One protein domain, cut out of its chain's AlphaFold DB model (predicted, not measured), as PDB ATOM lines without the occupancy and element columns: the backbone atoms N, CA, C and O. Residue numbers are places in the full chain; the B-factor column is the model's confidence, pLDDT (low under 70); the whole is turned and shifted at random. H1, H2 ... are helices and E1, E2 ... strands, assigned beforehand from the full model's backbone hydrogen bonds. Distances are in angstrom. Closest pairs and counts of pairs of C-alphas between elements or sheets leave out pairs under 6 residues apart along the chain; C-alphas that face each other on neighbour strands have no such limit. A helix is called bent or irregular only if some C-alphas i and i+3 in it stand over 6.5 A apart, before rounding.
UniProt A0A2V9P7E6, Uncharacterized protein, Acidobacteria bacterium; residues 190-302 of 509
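This is residues 190 to 302 of the 509 residues of an uncharacterized protein of Acidobacteria bacterium (UniProt A0A2V9P7E6). A kinked helix, H3, runs through the middle, with the helices H2 and H4 side by side with it and running the opposite way, H1 packing on its residues 240 to 244, and H5 crossing it at residues 235 to 239. A small sheet of three short strands lies at the end where H3 begins, and a long loop, residues 277 to 295, leads from the short helix H6 back to the edge strand E3. The 113 printed residues include six named helices and three named strands, in the order H1 H2 E1 E2 H3 H4 H5 H6 E3; the sheet runs E2 E1 E3, antiparallel, and the class is mostly helix. The whole is compact, with a radius of gyration of the C-alphas of 14.2 A and spans of 38 by 37 by 23 A.

H1, residues 190 to 195, and H3, residues 233 to 248, are irregular: C-alphas 191 and 194 are 8.2 A apart, and C-alphas 240 and 243 are 7.1 A apart. H3, the hub, has a kink of 45 degrees near residue 241. Its residues 240 to 244 touch H1, with closest C-alphas Val 190 and Leu 241 at 6.7 A. H2, residues 198 to 212, touches H3 at a shallow tilt of 14 degrees, opposite ways, with closest C-alphas Ser 212 and Tyr 234 at 4.7 A. E1, residues 218 to 221, and E2, residues 228 to 230, form an antiparallel hairpin, with N 221 and O 228 at 2.8 A. H3 is on their sheet in two layers, a helix on one face of a sheet; it stands up from the sheet at 57 degrees. H4, residues 250 to 256, makes a helical hairpin with H3, with closest C-alphas Leu 245 and Ala 253 at 5.2 A. H5, residues 260 to 268, touches H3 at a steep tilt of 57 degrees, with closest C-alphas Phe 239 and Val 262 at 5.9 A; it only grazes the sheet. H6, residues 273 to 276, is close to H3 but not clearly touching it, with closest C-alphas Glu 240 and Leu 273 at 5.7 A. E3, residues 296 to 299, is antiparallel to E1, with N 297 and O 220 at 2.8 A. Every O i to N i+4 pair is within hydrogen-bond range in H2 and H4, against 9 of 12 in H3, 4 of 5 in H5 and 0 of 2 in H1, where 1 of 3 O i to N i+3 pairs is; H6 is too short for an O i to N i+4 pair.

H1 begins at C-alpha 190 (0.782, 1.276, -10.177). From first to last C-alpha H2 is 21.2 A long, H3 22.4 A and H5 12.7 A. E3 ends at C-alpha 299 (-0.140, -20.772, -17.799).

The C-alphas farthest apart, those of Gln 255 and Lys 287, are 40.7 A apart. The printed part has no cut, and the link from H6 to E3, 19 residues, is long. The mean pLDDT of the printed part is 90.5, and residue 294 alone is under 70.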
ATOM      1  N   VAL A 190       2.013   0.811  -9.512       95.25
ATOM      2  CA  VAL A 190       0.782   1.276 -10.177       95.25
ATOM      3  C   VAL A 190      -0.104   2.072  -9.217       95.25
ATOM      4  O   VAL A 190      -0.647   3.114  -9.596       95.25
ATOM      5  N   ARG A 191      -0.227   1.628  -7.960       93.94
ATOM      6  CA  ARG A 191      -1.035   2.328  -6.952       93.94
ATOM      7  C   ARG A 191      -0.378   3.602  -6.440       93.94
ATOM      8  O   ARG A 191      -1.057   4.619  -6.343       93.94
ATOM      9  N   PHE A 192       0.904   3.558  -6.085       95.50
ATOM     10  CA  PHE A 192       1.506   4.558  -5.200       95.50
ATOM     11  C   PHE A 192       2.586   5.429  -5.835       95.50
ATOM     12  O   PHE A 192       3.152   6.256  -5.126       95.50
ATOM     13  N   TRP A 193       2.867   5.325  -7.138       96.12
ATOM     14  CA  TRP A 193       3.955   6.086  -7.772       96.12
ATOM     15  C   TRP A 193       3.938   7.599  -7.484       96.12
ATOM     16  O   TRP A 193       4.994   8.212  -7.364       96.12
ATOM     17  N   ARG A 194       2.756   8.210  -7.306       94.81
ATOM     18  CA  ARG A 194       2.609   9.644  -6.974       94.81
ATOM     19  C   ARG A 194       3.084  10.019  -5.564       94.81
ATOM     20  O   ARG A 194       3.246  11.202  -5.283       94.81
ATOM     21  N   HIS A 195       3.278   9.039  -4.684       94.19
ATOM     22  CA  HIS A 195       3.727   9.227  -3.299       94.19
ATOM     23  C   HIS A 195       5.255   9.156  -3.165       94.19
ATOM     24  O   HIS A 195       5.796   9.459  -2.102       94.19
ATOM     25  N   PHE A 196       5.968   8.776  -4.228       95.38
ATOM     26  CA  PHE A 196       7.410   8.546  -4.197       95.38
ATOM     27  C   PHE A 196       8.159   9.459  -5.179       95.38
ATOM     28  O   PHE A 196       7.571   9.937  -6.149       95.38
ATOM     29  N   PRO A 197       9.459   9.731  -4.943       96.38
ATOM     30  CA  PRO A 197      10.289  10.437  -5.914       96.38
ATOM     31  C   PRO A 197      10.282   9.714  -7.274       96.38
ATOM     32  O   PRO A 197      10.433   8.488  -7.278       96.38
ATOM     33  N   PRO A 198      10.144  10.427  -8.408       97.19
ATOM     34  CA  PRO A 198      10.109   9.812  -9.734       97.19
ATOM     35  C   PRO A 198      11.282   8.865 -10.003       97.19
ATOM     36  O   PRO A 198      11.080   7.799 -10.576       97.19
ATOM     37  N   GLU A 199      12.485   9.206  -9.536       96.88
ATOM     38  CA  GLU A 199      13.693   8.401  -9.737       96.88
ATOM     39  C   GLU A 199      13.593   7.050  -9.024       96.88
ATOM     40  O   GLU A 199      13.939   6.021  -9.592       96.88
ATOM     41  N   LEU A 200      13.032   7.036  -7.809       97.44
ATOM     42  CA  LEU A 200      12.809   5.802  -7.057       97.44
ATOM     43  C   LEU A 200      11.772   4.905  -7.748       97.44
ATOM     44  O   LEU A 200      11.912   3.684  -7.765       97.44
ATOM     45  N   VAL A 201      10.733   5.510  -8.332       97.88
ATOM     46  CA  VAL A 201       9.732   4.782  -9.125       97.88
ATOM     47  C   VAL A 201      10.365   4.209 -10.393       97.88
ATOM     48  O   VAL A 201      10.084   3.068 -10.750       97.88
ATOM     49  N   LEU A 202      11.228   4.975 -11.064       97.81
ATOM     50  CA  LEU A 202      11.928   4.530 -12.265       97.81
ATOM     51  C   LEU A 202      12.821   3.320 -11.992       97.81
ATOM     52  O   LEU A 202      12.760   2.356 -12.750       97.81
ATOM     53  N   ASP A 203      13.589   3.356 -10.900       97.75
ATOM     54  CA  ASP A 203      14.452   2.248 -10.481       97.75
ATOM     55  C   ASP A 203      13.635   0.971 -10.220       97.75
ATOM     56  O   ASP A 203      14.034  -0.120 -10.628       97.75
ATOM     57  N   ALA A 204      12.462   1.097  -9.582       97.38
ATOM     58  CA  ALA A 204      11.557  -0.032  -9.362       97.38
ATOM     59  C   ALA A 204      11.017  -0.604 -10.681       97.38
ATOM     60  O   ALA A 204      11.020  -1.818 -10.871       97.38
ATOM     61  N   ILE A 205      10.587   0.260 -11.606       97.38
ATOM     62  CA  ILE A 205      10.094  -0.161 -12.925       97.38
ATOM     63  C   ILE A 205      11.187  -0.893 -13.703       97.38
ATOM     64  O   ILE A 205      10.917  -1.943 -14.283       97.38
ATOM     65  N   ASP A 206      12.415  -0.374 -13.704       96.88
ATOM     66  CA  ASP A 206      13.535  -1.017 -14.390       96.88
ATOM     67  C   ASP A 206      13.844  -2.395 -13.820       96.88
ATOM     68  O   ASP A 206      14.045  -3.332 -14.589       96.88
ATOM     69  N   GLN A 207      13.818  -2.535 -12.494       95.50
ATOM     70  CA  GLN A 207      14.012  -3.818 -11.826       95.50
ATOM     71  C   GLN A 207      12.928  -4.836 -12.224       95.50
ATOM     72  O   GLN A 207      13.255  -5.937 -12.666       95.50
ATOM     73  N   ILE A 208      11.647  -4.454 -12.152       95.31
ATOM     74  CA  ILE A 208      10.517  -5.326 -12.528       95.31
ATOM     75  C   ILE A 208      10.618  -5.757 -14.000       95.31
ATOM     76  O   ILE A 208      10.415  -6.927 -14.349       95.31
ATOM     77  N   LEU A 209      10.918  -4.810 -14.890       95.00
ATOM     78  CA  LEU A 209      11.059  -5.093 -16.314       95.00
ATOM     79  C   LEU A 209      12.275  -5.974 -16.598       95.00
ATOM     80  O   LEU A 209      12.204  -6.802 -17.496       95.00
ATOM     81  N   ASP A 210      13.375  -5.839 -15.858       94.19
ATOM     82  CA  ASP A 210      14.547  -6.694 -16.046       94.19
ATOM     83  C   ASP A 210      14.283  -8.142 -15.613       94.19
ATOM     84  O   ASP A 210      14.542  -9.061 -16.390       94.19
ATOM     85  N   HIS A 211      13.665  -8.343 -14.444       91.25
ATOM     86  CA  HIS A 211      13.309  -9.675 -13.939       91.25
ATOM     87  C   HIS A 211      12.323 -10.424 -14.845       91.25
ATOM     88  O   HIS A 211      12.377 -11.647 -14.950       91.25
ATOM     89  N   SER A 212      11.432  -9.705 -15.530       92.56
ATOM     90  CA  SER A 212      10.382 -10.318 -16.354       92.56
ATOM     91  C   SER A 212      10.825 -10.745 -17.760       92.56
ATOM     92  O   SER A 212      10.083 -11.461 -18.429       92.56
ATOM     93  N   LYS A 213      12.021 -10.353 -18.229       91.12
ATOM     94  CA  LYS A 213      12.482 -10.604 -19.614       91.12
ATOM     95  C   LYS A 213      12.629 -12.076 -19.986       91.12
ATOM     96  O   LYS A 213      12.558 -12.399 -21.167       91.12
ATOM     97  N   THR A 214      12.916 -12.935 -19.013       87.00
ATOM     98  CA  THR A 214      13.197 -14.361 -19.242       87.00
ATOM     99  C   THR A 214      12.063 -15.273 -18.794       87.00
ATOM    100  O   THR A 214      12.210 -16.491 -18.860       87.00
ATOM    101  N   ASP A 215      10.966 -14.706 -18.291       87.44
ATOM    102  CA  ASP A 215       9.826 -15.477 -17.813       87.44
ATOM    103  C   ASP A 215       8.766 -15.600 -18.913       87.44
ATOM    104  O   ASP A 215       7.986 -14.682 -19.181       87.44
ATOM    105  N   ASP A 216       8.749 -16.775 -19.541       89.00
ATOM    106  CA  ASP A 216       7.833 -17.129 -20.626       89.00
ATOM    107  C   ASP A 216       6.424 -17.522 -20.126       89.00
ATOM    108  O   ASP A 216       5.603 -18.032 -20.895       89.00
ATOM    109  N   THR A 217       6.109 -17.313 -18.842       88.81
ATOM    110  CA  THR A 217       4.768 -17.564 -18.300       88.81
ATOM    111  C   THR A 217       3.731 -16.700 -19.013       88.81
ATOM    112  O   THR A 217       3.799 -15.471 -19.022       88.81
ATOM    113  N   GLN A 218       2.724 -17.351 -19.595       90.25
ATOM    114  CA  GLN A 218       1.624 -16.686 -20.282       90.25
ATOM    115  C   GLN A 218       0.532 -16.295 -19.299       90.25
ATOM    116  O   GLN A 218       0.157 -17.085 -18.430       90.25
ATOM    117  N   ILE A 219      -0.044 -15.114 -19.495       89.56
ATOM    118  CA  ILE A 219      -1.059 -14.554 -18.601       89.56
ATOM    119  C   ILE A 219      -2.332 -14.306 -19.401       89.56
ATOM    120  O   ILE A 219      -2.320 -13.593 -20.403       89.56
ATOM    121  N   ALA A 220      -3.445 -14.881 -18.955       88.50
ATOM    122  CA  ALA A 220      -4.776 -14.643 -19.502       88.50
ATOM    123  C   ALA A 220      -5.662 -14.017 -18.427       88.50
ATOM    124  O   ALA A 220      -5.741 -14.535 -17.317       88.50
ATOM    125  N   MET A 221      -6.361 -12.929 -18.748       86.56
ATOM    126  CA  MET A 221      -7.267 -12.258 -17.814       86.56
ATOM    127  C   MET A 221      -8.663 -12.103 -18.398       86.56
ATOM    128  O   MET A 221      -8.844 -11.849 -19.594       86.56
ATOM    129  N   LYS A 222      -9.660 -12.213 -17.524       81.69
ATOM    130  CA  LYS A 222     -11.053 -11.932 -17.834       81.69
ATOM    131  C   LYS A 222     -11.377 -10.478 -17.500       81.69
ATOM    132  O   LYS A 222     -11.383 -10.087 -16.334       81.69
ATOM    133  N   ALA A 223     -11.692  -9.694 -18.530       77.00
ATOM    134  CA  ALA A 223     -12.101  -8.300 -18.400       77.00
ATOM    135  C   ALA A 223     -13.521  -8.071 -18.939       77.00
ATOM    136  O   ALA A 223     -14.041  -8.852 -19.740       77.00
ATOM    137  N   SER A 224     -14.148  -6.969 -18.519       70.44
ATOM    138  CA  SER A 224     -15.530  -6.624 -18.881       70.44
ATOM    139  C   SER A 224     -15.754  -6.465 -20.387       70.44
ATOM    140  O   SER A 224     -16.847  -6.745 -20.876       70.44
ATOM    141  N   SER A 225     -14.733  -6.031 -21.131       71.12
ATOM    142  CA  SER A 225     -14.805  -5.809 -22.584       71.12
ATOM    143  C   SER A 225     -14.304  -7.009 -23.401       71.12
ATOM    144  O   SER A 225     -14.104  -6.895 -24.610       71.12
ATOM    145  N   GLY A 226     -14.113  -8.158 -22.749       74.69
ATOM    146  CA  GLY A 226     -13.598  -9.388 -23.342       74.69
ATOM    147  C   GLY A 226     -12.251  -9.802 -22.746       74.69
ATOM    148  O   GLY A 226     -11.596  -9.004 -22.072       74.69
ATOM    149  N   PRO A 227     -11.831 -11.056 -22.965       82.25
ATOM    150  CA  PRO A 227     -10.576 -11.554 -22.429       82.25
ATOM    151  C   PRO A 227      -9.367 -10.840 -23.043       82.25
ATOM    152  O   PRO A 227      -9.391 -10.429 -24.207       82.25
ATOM    153  N   ILE A 228      -8.298 -10.750 -22.262       88.19
ATOM    154  CA  ILE A 228      -6.987 -10.251 -22.683       88.19
ATOM    155  C   ILE A 228      -5.918 -11.294 -22.375       88.19
ATOM    156  O   ILE A 228      -6.074 -12.093 -21.451       88.19
ATOM    157  N   ASN A 229      -4.840 -11.291 -23.151       90.94
ATOM    158  CA  ASN A 229      -3.736 -12.223 -22.989       90.94
ATOM    159  C   ASN A 229      -2.382 -11.566 -23.258       90.94
ATOM    160  O   ASN A 229      -2.281 -10.631 -24.057       90.94
ATOM    161  N   PHE A 230      -1.364 -12.124 -22.616       92.31
ATOM    162  CA  PHE A 230       0.045 -11.783 -22.752       92.31
ATOM    163  C   PHE A 230       0.841 -13.075 -22.922       92.31
ATOM    164  O   PHE A 230       0.580 -14.068 -22.234       92.31
ATOM    165  N   ASP A 231       1.792 -13.060 -23.849       91.94
ATOM    166  CA  ASP A 231       2.564 -14.241 -24.235       91.94
ATOM    167  C   ASP A 231       3.744 -14.515 -23.293       91.94
ATOM    168  O   ASP A 231       4.343 -15.585 -23.366       91.94
ATOM    169  N   ASN A 232       4.073 -13.562 -22.425       92.25
ATOM    170  CA  ASN A 232       5.086 -13.670 -21.380       92.25
ATOM    171  C   ASN A 232       4.838 -12.613 -20.292       92.25
ATOM    172  O   ASN A 232       4.014 -11.700 -20.450       92.25
ATOM    173  N   VAL A 233       5.592 -12.707 -19.198       92.75
ATOM    174  CA  VAL A 233       5.471 -11.786 -18.063       92.75
ATOM    175  C   VAL A 233       5.912 -10.376 -18.438       92.75
ATOM    176  O   VAL A 233       5.285  -9.409 -18.013       92.75
ATOM    177  N   TYR A 234       6.934 -10.230 -19.284       94.88
ATOM    178  CA  TYR A 234       7.431  -8.922 -19.713       94.88
ATOM    179  C   TYR A 234       6.345  -8.077 -20.396       94.88
ATOM    180  O   TYR A 234       6.155  -6.908 -20.057       94.88
ATOM    181  N   GLN A 235       5.571  -8.671 -21.306       95.31
ATOM    182  CA  GLN A 235       4.447  -7.996 -21.959       95.31
ATOM    183  C   GLN A 235       3.372  -7.560 -20.958       95.31
ATOM    184  O   GLN A 235       2.840  -6.453 -21.067       95.31
ATOM    185  N   TYR A 236       3.070  -8.405 -19.969       94.31
ATOM    186  CA  TYR A 236       2.143  -8.048 -18.899       94.31
ATOM    187  C   TYR A 236       2.672  -6.872 -18.068       94.31
ATOM    188  O   TYR A 236       1.957  -5.888 -17.900       94.31
ATOM    189  N   ARG A 237       3.945  -6.890 -17.650       95.25
ATOM    190  CA  ARG A 237       4.558  -5.771 -16.908       95.25
ATOM    191  C   ARG A 237       4.578  -4.474 -17.705       95.25
ATOM    192  O   ARG A 237       4.318  -3.409 -17.147       95.25
ATOM    193  N   LEU A 238       4.820  -4.535 -19.015       96.62
ATOM    194  CA  LEU A 238       4.692  -3.359 -19.878       96.62
ATOM    195  C   LEU A 238       3.261  -2.810 -19.869       96.62
ATOM    196  O   LEU A 238       3.076  -1.599 -19.764       96.62
ATOM    197  N   PHE A 239       2.250  -3.675 -19.942       95.56
ATOM    198  CA  PHE A 239       0.852  -3.257 -19.847       95.56
ATOM    199  C   PHE A 239       0.523  -2.588 -18.501       95.56
ATOM    200  O   PHE A 239      -0.208  -1.596 -18.477       95.56
ATOM    201  N   GLU A 240       1.083  -3.078 -17.393       94.38
ATOM    202  CA  GLU A 240       0.912  -2.474 -16.066       94.38
ATOM    203  C   GLU A 240       1.608  -1.105 -15.943       94.38
ATOM    204  O   GLU A 240       1.020  -0.152 -15.427       94.38
ATOM    205  N   LEU A 241       2.855  -0.999 -16.416       96.69
ATOM    206  CA  LEU A 241       3.773   0.084 -16.046       96.69
ATOM    207  C   LEU A 241       3.920   1.184 -17.106       96.69
ATOM    208  O   LEU A 241       4.282   2.313 -16.763       96.69
ATOM    209  N   LEU A 242       3.613   0.918 -18.384       97.44
ATOM    210  CA  LEU A 242       3.686   1.940 -19.438       97.44
ATOM    211  C   LEU A 242       2.825   3.181 -19.146       97.44
ATOM    212  O   LEU A 242       3.320   4.281 -19.393       97.44
ATOM    213  N   PRO A 243       1.595   3.081 -18.602       97.25
ATOM    214  CA  PRO A 243       0.828   4.263 -18.205       97.25
ATOM    215  C   PRO A 243       1.560   5.149 -17.185       97.25
ATOM    216  O   PRO A 243       1.543   6.370 -17.316       97.25
ATOM    217  N   VAL A 244       2.265   4.553 -16.217       97.50
ATOM    218  CA  VAL A 244       3.065   5.294 -15.225       97.50
ATOM    219  C   VAL A 244       4.281   5.948 -15.888       97.50
ATOM    220  O   VAL A 244       4.559   7.127 -15.661       97.50
ATOM    221  N   LEU A 245       4.984   5.221 -16.763       97.56
ATOM    222  CA  LEU A 245       6.120   5.767 -17.510       97.56
ATOM    223  C   LEU A 245       5.715   6.901 -18.456       97.56
ATOM    224  O   LEU A 245       6.489   7.835 -18.626       97.56
ATOM    225  N   ARG A 246       4.526   6.857 -19.067       97.00
ATOM    226  CA  ARG A 246       4.031   7.943 -19.934       97.00
ATOM    227  C   ARG A 246       3.885   9.263 -19.174       97.00
ATOM    228  O   ARG A 246       4.125  10.310 -19.762       97.00
ATOM    229  N   GLU A 247       3.533   9.205 -17.892       97.19
ATOM    230  CA  GLU A 247       3.396  10.381 -17.024       97.19
ATOM    231  C   GLU A 247       4.752  10.890 -16.513       97.19
ATOM    232  O   GLU A 247       5.018  12.090 -16.537       97.19
ATOM    233  N   LEU A 248       5.622   9.986 -16.050       97.44
ATOM    234  CA  LEU A 248       6.883  10.365 -15.401       97.44
ATOM    235  C   LEU A 248       8.056  10.532 -16.380       97.44
ATOM    236  O   LEU A 248       8.881  11.429 -16.217       97.44
ATOM    237  N   TYR A 249       8.141   9.666 -17.392       97.12
ATOM    238  CA  TYR A 249       9.282   9.532 -18.306       97.12
ATOM    239  C   TYR A 249       8.840   9.232 -19.757       97.12
ATOM    240  O   TYR A 249       9.129   8.146 -20.280       97.12
ATOM    241  N   PRO A 250       8.190  10.187 -20.461       96.50
ATOM    242  CA  PRO A 250       7.566   9.946 -21.768       96.50
ATOM    243  C   PRO A 250       8.503   9.337 -22.818       96.50
ATOM    244  O   PRO A 250       8.128   8.397 -23.514       96.50
ATOM    245  N   SER A 251       9.750   9.816 -22.902       96.00
ATOM    246  CA  SER A 251      10.732   9.303 -23.869       96.00
ATOM    247  C   SER A 251      11.093   7.836 -23.628       96.00
ATOM    248  O   SER A 251      11.328   7.095 -24.576       96.00
ATOM    249  N   LYS A 252      11.122   7.394 -22.366       95.44
ATOM    250  CA  LYS A 252      11.373   5.988 -22.029       95.44
ATOM    251  C   LYS A 252      10.152   5.126 -22.328       95.44
ATOM    252  O   LYS A 252      10.297   4.026 -22.852       95.44
ATOM    253  N   ALA A 253       8.953   5.639 -22.046       96.12
ATOM    254  CA  ALA A 253       7.716   4.966 -22.420       96.12
ATOM    255  C   ALA A 253       7.639   4.737 -23.936       96.12
ATOM    256  O   ALA A 253       7.273   3.647 -24.366       96.12
ATOM    257  N   GLU A 254       8.028   5.728 -24.742       94.69
ATOM    258  CA  GLU A 254       8.090   5.614 -26.203       94.69
ATOM    259  C   GLU A 254       9.095   4.539 -26.645       94.69
ATOM    260  O   GLU A 254       8.748   3.671 -27.440       94.69
ATOM    261  N   GLN A 255      10.295   4.510 -26.055       93.69
ATOM    262  CA  GLN A 255      11.309   3.483 -26.343       93.69
ATOM    263  C   GLN A 255      10.850   2.058 -26.020       93.69
ATOM    264  O   GLN A 255      11.252   1.120 -26.705       93.69
ATOM    265  N   LEU A 256      10.034   1.887 -24.979       93.06
ATOM    266  CA  LEU A 256       9.501   0.589 -24.562       93.06
ATOM    267  C   LEU A 256       8.196   0.215 -25.290       93.06
ATOM    268  O   LEU A 256       7.760  -0.932 -25.217       93.06
ATOM    269  N   SER A 257       7.588   1.140 -26.040       89.12
ATOM    270  CA  SER A 257       6.298   0.959 -26.727       89.12
ATOM    271  C   SER A 257       6.412   0.256 -28.090       89.12
ATOM    272  O   SER A 257       5.702   0.599 -29.031       89.12
ATOM    273  N   ASN A 258       7.279  -0.751 -28.204       89.69
ATOM    274  CA  ASN A 258       7.536  -1.441 -29.477       89.69
ATOM    275  C   ASN A 258       6.728  -2.730 -29.667       89.69
ATOM    276  O   ASN A 258       6.754  -3.299 -30.757       89.69
ATOM    277  N   ASP A 259       6.032  -3.206 -28.631       91.75
ATOM    278  CA  ASP A 259       5.235  -4.432 -28.693       91.75
ATOM    279  C   ASP A 259       3.804  -4.140 -29.203       91.75
ATOM    280  O   ASP A 259       3.030  -3.477 -28.501       91.75
ATOM    281  N   PRO A 260       3.413  -4.620 -30.404       91.94
ATOM    282  CA  PRO A 260       2.104  -4.317 -30.985       91.94
ATOM    283  C   PRO A 260       0.927  -4.899 -30.197       91.94
ATOM    284  O   PRO A 260      -0.153  -4.307 -30.199       91.94
ATOM    285  N   GLN A 261       1.109  -6.044 -29.531       90.94
ATOM    286  CA  GLN A 261       0.061  -6.667 -28.725       90.94
ATOM    287  C   GLN A 261      -0.201  -5.826 -27.482       90.94
ATOM    288  O   GLN A 261      -1.355  -5.502 -27.203       90.94
ATOM    289  N   VAL A 262       0.856  -5.401 -26.785       94.69
ATOM    290  CA  VAL A 262       0.726  -4.516 -25.620       94.69
ATOM    291  C   VAL A 262       0.081  -3.185 -26.014       94.69
ATOM    292  O   VAL A 262      -0.837  -2.738 -25.327       94.69
ATOM    293  N   GLN A 263       0.482  -2.576 -27.137       94.19
ATOM    294  CA  GLN A 263      -0.152  -1.337 -27.611       94.19
ATOM    295  C   GLN A 263      -1.636  -1.535 -27.934       94.19
ATOM    296  O   GLN A 263      -2.461  -0.758 -27.466       94.19
ATOM    297  N   ALA A 264      -2.006  -2.611 -28.634       92.50
ATOM    298  CA  ALA A 264      -3.408  -2.897 -28.940       92.50
ATOM    299  C   ALA A 264      -4.266  -3.101 -27.677       92.50
ATOM    300  O   ALA A 264      -5.456  -2.767 -27.676       92.50
ATOM    301  N   GLN A 265      -3.689  -3.648 -26.599       93.00
ATOM    302  CA  GLN A 265      -4.375  -3.721 -25.307       93.00
ATOM    303  C   GLN A 265      -4.460  -2.348 -24.635       93.00
ATOM    304  O   GLN A 265      -5.526  -1.997 -24.136       93.00
ATOM    305  N   LEU A 266      -3.395  -1.544 -24.657       93.94
ATOM    306  CA  LEU A 266      -3.401  -0.188 -24.098       93.94
ATOM    307  C   LEU A 266      -4.327   0.771 -24.865       93.94
ATOM    308  O   LEU A 266      -4.890   1.669 -24.253       93.94
ATOM    309  N   ASP A 267      -4.576   0.562 -26.157       92.94
ATOM    310  CA  ASP A 267      -5.575   1.335 -26.910       92.94
ATOM    311  C   ASP A 267      -6.999   1.095 -26.383       92.94
ATOM    312  O   ASP A 267      -7.832   2.002 -26.351       92.94
ATOM    313  N   LYS A 268      -7.283  -0.137 -25.942       91.44
ATOM    314  CA  LYS A 268      -8.564  -0.508 -25.319       91.44
ATOM    315  C   LYS A 268      -8.615  -0.137 -23.837       91.44
ATOM    316  O   LYS A 268      -9.683   0.201 -23.328       91.44
ATOM    317  N   TYR A 269      -7.474  -0.208 -23.157       93.00
ATOM    318  CA  TYR A 269      -7.314  -0.041 -21.715       93.00
ATOM    319  C   TYR A 269      -6.180   0.965 -21.429       93.00
ATOM    320  O   TYR A 269      -5.082   0.569 -21.029       93.00
ATOM    321  N   PRO A 270      -6.420   2.275 -21.633       93.12
ATOM    322  CA  PRO A 270      -5.366   3.298 -21.664       93.12
ATOM    323  C   PRO A 270      -4.578   3.465 -20.361       93.12
ATOM    324  O   PRO A 270      -3.424   3.892 -20.408       93.12
ATOM    325  N   ASN A 271      -5.163   3.090 -19.221       93.56
ATOM    326  CA  ASN A 271      -4.522   3.142 -17.904       93.56
ATOM    327  C   ASN A 271      -4.091   1.750 -17.406       93.56
ATOM    328  O   ASN A 271      -3.971   1.539 -16.198       93.56
ATOM    329  N   GLY A 272      -3.904   0.784 -18.314       92.62
ATOM    330  CA  GLY A 272      -3.454  -0.567 -17.973       92.62
ATOM    331  C   GLY A 272      -4.406  -1.249 -16.990       92.62
ATOM    332  O   GLY A 272      -5.623  -1.275 -17.204       92.62
ATOM    333  N   LEU A 273      -3.872  -1.746 -15.869       90.00
ATOM    334  CA  LEU A 273      -4.672  -2.372 -14.809       90.00
ATOM    335  C   LEU A 273      -5.786  -1.475 -14.271       90.00
ATOM    336  O   LEU A 273      -6.871  -1.972 -13.997       90.00
ATOM    337  N   GLN A 274      -5.565  -0.162 -14.156       91.31
ATOM    338  CA  GLN A 274      -6.574   0.750 -13.602       91.31
ATOM    339  C   GLN A 274      -7.779   0.931 -14.541       91.31
ATOM    340  O   GLN A 274      -8.845   1.366 -14.109       91.31
ATOM    341  N   SER A 275      -7.628   0.599 -15.831       91.12
ATOM    342  CA  SER A 275      -8.747   0.511 -16.776       91.12
ATOM    343  C   SER A 275      -9.536  -0.793 -16.633       91.12
ATOM    344  O   SER A 275     -10.729  -0.796 -16.925       91.12
ATOM    345  N   LEU A 276      -8.889  -1.881 -16.203       87.69
ATOM    346  CA  LEU A 276      -9.539  -3.171 -15.936       87.69
ATOM    347  C   LEU A 276     -10.246  -3.166 -14.582       87.69
ATOM    348  O   LEU A 276     -11.354  -3.678 -14.447       87.69
ATOM    349  N   ASP A 277      -9.596  -2.563 -13.594       87.62
ATOM    350  CA  ASP A 277     -10.056  -2.494 -12.223       87.62
ATOM    351  C   ASP A 277      -9.818  -1.086 -11.643       87.62
ATOM    352  O   ASP A 277      -8.729  -0.769 -11.152       87.62
ATOM    353  N   PRO A 278     -10.854  -0.224 -11.640       88.75
ATOM    354  CA  PRO A 278     -10.785   1.118 -11.056       88.75
ATOM    355  C   PRO A 278     -10.528   1.143  -9.537       88.75
ATOM    356  O   PRO A 278     -10.339   2.216  -8.947       88.75
ATOM    357  N   THR A 279     -10.556  -0.013  -8.867       89.25
ATOM    358  CA  THR A 279     -10.197  -0.136  -7.452       89.25
ATOM    359  C   THR A 279      -8.691  -0.216  -7.208       89.25
ATOM    360  O   THR A 279      -8.233  -0.033  -6.073       89.25
ATOM    361  N   VAL A 280      -7.899  -0.398  -8.269       90.19
ATOM    362  CA  VAL A 280      -6.438  -0.293  -8.240       90.19
ATOM    363  C   VAL A 280      -6.051   1.183  -8.166       90.19
ATOM    364  O   VAL A 280      -5.744   1.836  -9.157       90.19
ATOM    365  N   ARG A 281      -6.109   1.744  -6.961       91.44
ATOM    366  CA  ARG A 281      -5.790   3.148  -6.660       91.44
ATOM    367  C   ARG A 281      -5.122   3.281  -5.292       91.44
ATOM    368  O   ARG A 281      -5.056   2.320  -4.528       91.44
ATOM    369  N   ASP A 282      -4.667   4.483  -4.965       91.88
ATOM    370  CA  ASP A 282      -3.947   4.819  -3.728       91.88
ATOM    371  C   ASP A 282      -4.849   5.051  -2.504       91.88
ATOM    372  O   ASP A 282      -4.409   5.579  -1.485       91.88
ATOM    373  N   THR A 283      -6.119   4.656  -2.582       91.38
ATOM    374  CA  THR A 283      -7.085   4.790  -1.487       91.38
ATOM    375  C   THR A 283      -7.766   3.458  -1.192       91.38
ATOM    376  O   THR A 283      -7.972   2.663  -2.114       91.38
ATOM    377  N   PRO A 284      -8.151   3.204   0.074       89.06
ATOM    378  CA  PRO A 284      -8.917   2.016   0.425       89.06
ATOM    379  C   PRO A 284     -10.211   1.874  -0.391       89.06
ATOM    380  O   PRO A 284     -10.797   2.859  -0.860       89.06
ATOM    381  N   LEU A 285     -10.693   0.634  -0.502       88.69
ATOM    382  CA  LEU A 285     -12.028   0.351  -1.023       88.69
ATOM    383  C   LEU A 285     -13.092   1.075  -0.197       88.69
ATOM    384  O   LEU A 285     -13.024   1.148   1.036       88.69
ATOM    385  N   ARG A 286     -14.102   1.604  -0.882       89.50
ATOM    386  CA  ARG A 286     -15.297   2.134  -0.228       89.50
ATOM    387  C   ARG A 286     -16.160   0.966   0.241       89.50
ATOM    388  O   ARG A 286     -16.105  -0.139  -0.288       89.50
ATOM    389  N   LYS A 287     -17.001   1.212   1.243       87.75
ATOM    390  CA  LYS A 287     -17.918   0.184   1.747       87.75
ATOM    391  C   LYS A 287     -18.847  -0.297   0.623       87.75
ATOM    392  O   LYS A 287     -19.603   0.509   0.087       87.75
ATOM    393  N   GLY A 288     -18.824  -1.601   0.340       85.38
ATOM    394  CA  GLY A 288     -19.640  -2.233  -0.704       85.38
ATOM    395  C   GLY A 288     -19.086  -2.082  -2.124       85.38
ATOM    396  O   GLY A 288     -19.787  -2.403  -3.074       85.38
ATOM    397  N   GLU A 289     -17.869  -1.563  -2.272       87.25
ATOM    398  CA  GLU A 289     -17.136  -1.590  -3.533       87.25
ATOM    399  C   GLU A 289     -16.363  -2.904  -3.651       87.25
ATOM    400  O   GLU A 289     -15.706  -3.319  -2.696       87.25
ATOM    401  N   GLU A 290     -16.439  -3.534  -4.820       79.62
ATOM    402  CA  GLU A 290     -15.761  -4.794  -5.124       79.62
ATOM    403  C   GLU A 290     -14.707  -4.571  -6.221       79.62
ATOM    404  O   GLU A 290     -14.920  -3.715  -7.091       79.62
ATOM    405  N   PRO A 291     -13.580  -5.308  -6.196       78.94
ATOM    406  CA  PRO A 291     -12.607  -5.308  -7.286       78.94
ATOM    407  C   PRO A 291     -13.256  -5.654  -8.634       78.94
ATOM    408  O   PRO A 291     -14.126  -6.519  -8.723       78.94
ATOM    409  N   GLY A 292     -12.848  -4.952  -9.692       71.19
ATOM    410  CA  GLY A 292     -13.391  -5.123 -11.043       71.19
ATOM    411  C   GLY A 292     -12.792  -6.295 -11.824       71.19
ATOM    412  O   GLY A 292     -13.406  -6.763 -12.788       71.19
ATOM    413  N   MET A 293     -11.611  -6.777 -11.430       74.50
ATOM    414  CA  MET A 293     -10.950  -7.908 -12.082       74.50
ATOM    415  C   MET A 293     -11.706  -9.214 -11.787       74.50
ATOM    416  O   MET A 293     -11.941  -9.556 -10.634       74.50
ATOM    417  N   GLN A 294     -12.125  -9.936 -12.835       68.31
ATOM    418  CA  GLN A 294     -13.026 -11.097 -12.698       68.31
ATOM    419  C   GLN A 294     -12.315 -12.455 -12.755       68.31
ATOM    420  O   GLN A 294     -12.964 -13.494 -12.614       68.31
ATOM    421  N   GLY A 295     -11.008 -12.456 -13.001       74.19
ATOM    422  CA  GLY A 295     -10.176 -13.645 -12.912       74.19
ATOM    423  C   GLY A 295      -8.936 -13.563 -13.786       74.19
ATOM    424  O   GLY A 295      -8.986 -13.079 -14.923       74.19
ATOM    425  N   VAL A 296      -7.841 -14.096 -13.261       81.56
ATOM    426  CA  VAL A 296      -6.573 -14.240 -13.970       81.56
ATOM    427  C   VAL A 296      -6.104 -15.693 -13.951       81.56
ATOM    428  O   VAL A 296      -6.379 -16.451 -13.026       81.56
ATOM    429  N   SER A 297      -5.425 -16.104 -15.017       82.19
ATOM    430  CA  SER A 297      -4.798 -17.410 -15.145       82.19
ATOM    431  C   SER A 297      -3.371 -17.252 -15.646       82.19
ATOM    432  O   SER A 297      -3.134 -16.619 -16.677       82.19
ATOM    433  N   MET A 298      -2.434 -17.851 -14.917       84.00
ATOM    434  CA  MET A 298      -1.045 -18.020 -15.331       84.00
ATOM    435  C   MET A 298      -0.878 -19.419 -15.903       84.00
ATOM    436  O   MET A 298      -1.345 -20.404 -15.327       84.00
ATOM    437  N   THR A 299      -0.237 -19.518 -17.058       81.12
ATOM    438  CA  THR A 299      -0.140 -20.772 -17.799       81.12
ATOM    439  C   THR A 299       1.235 -20.936 -18.421       81.12
ATOM    440  O   THR A 299       1.895 -19.960 -18.768       81.12
ATOM    441  N   SER A 300       1.662 -22.185 -18.597       81.50
ATOM    442  CA  SER A 300       2.871 -22.489 -19.361       81.50
ATOM    443  C   SER A 300       2.741 -22.018 -20.823       81.50
ATOM    444  O   SER A 300       1.618 -21.921 -21.335       81.50
ATOM    445  N   PRO A 301       3.865 -21.792 -21.528       81.75
ATOM    446  CA  PRO A 301       3.858 -21.416 -22.939       81.75
ATOM    447  C   PRO A 301       2.937 -22.299 -23.794       81.75
ATOM    448  O   PRO A 301       3.024 -23.527 -23.771       81.75
ATOM    449  N   GLY A 302       2.039 -21.666 -24.552       79.38
ATOM    450  CA  GLY A 302       1.090 -22.333 -25.447       79.38
ATOM    451  C   GLY A 302      -0.211 -22.818 -24.796       79.38
ATOM    452  O   GLY A 302      -1.097 -23.287 -25.513       79.38
TER     453      GLY A 302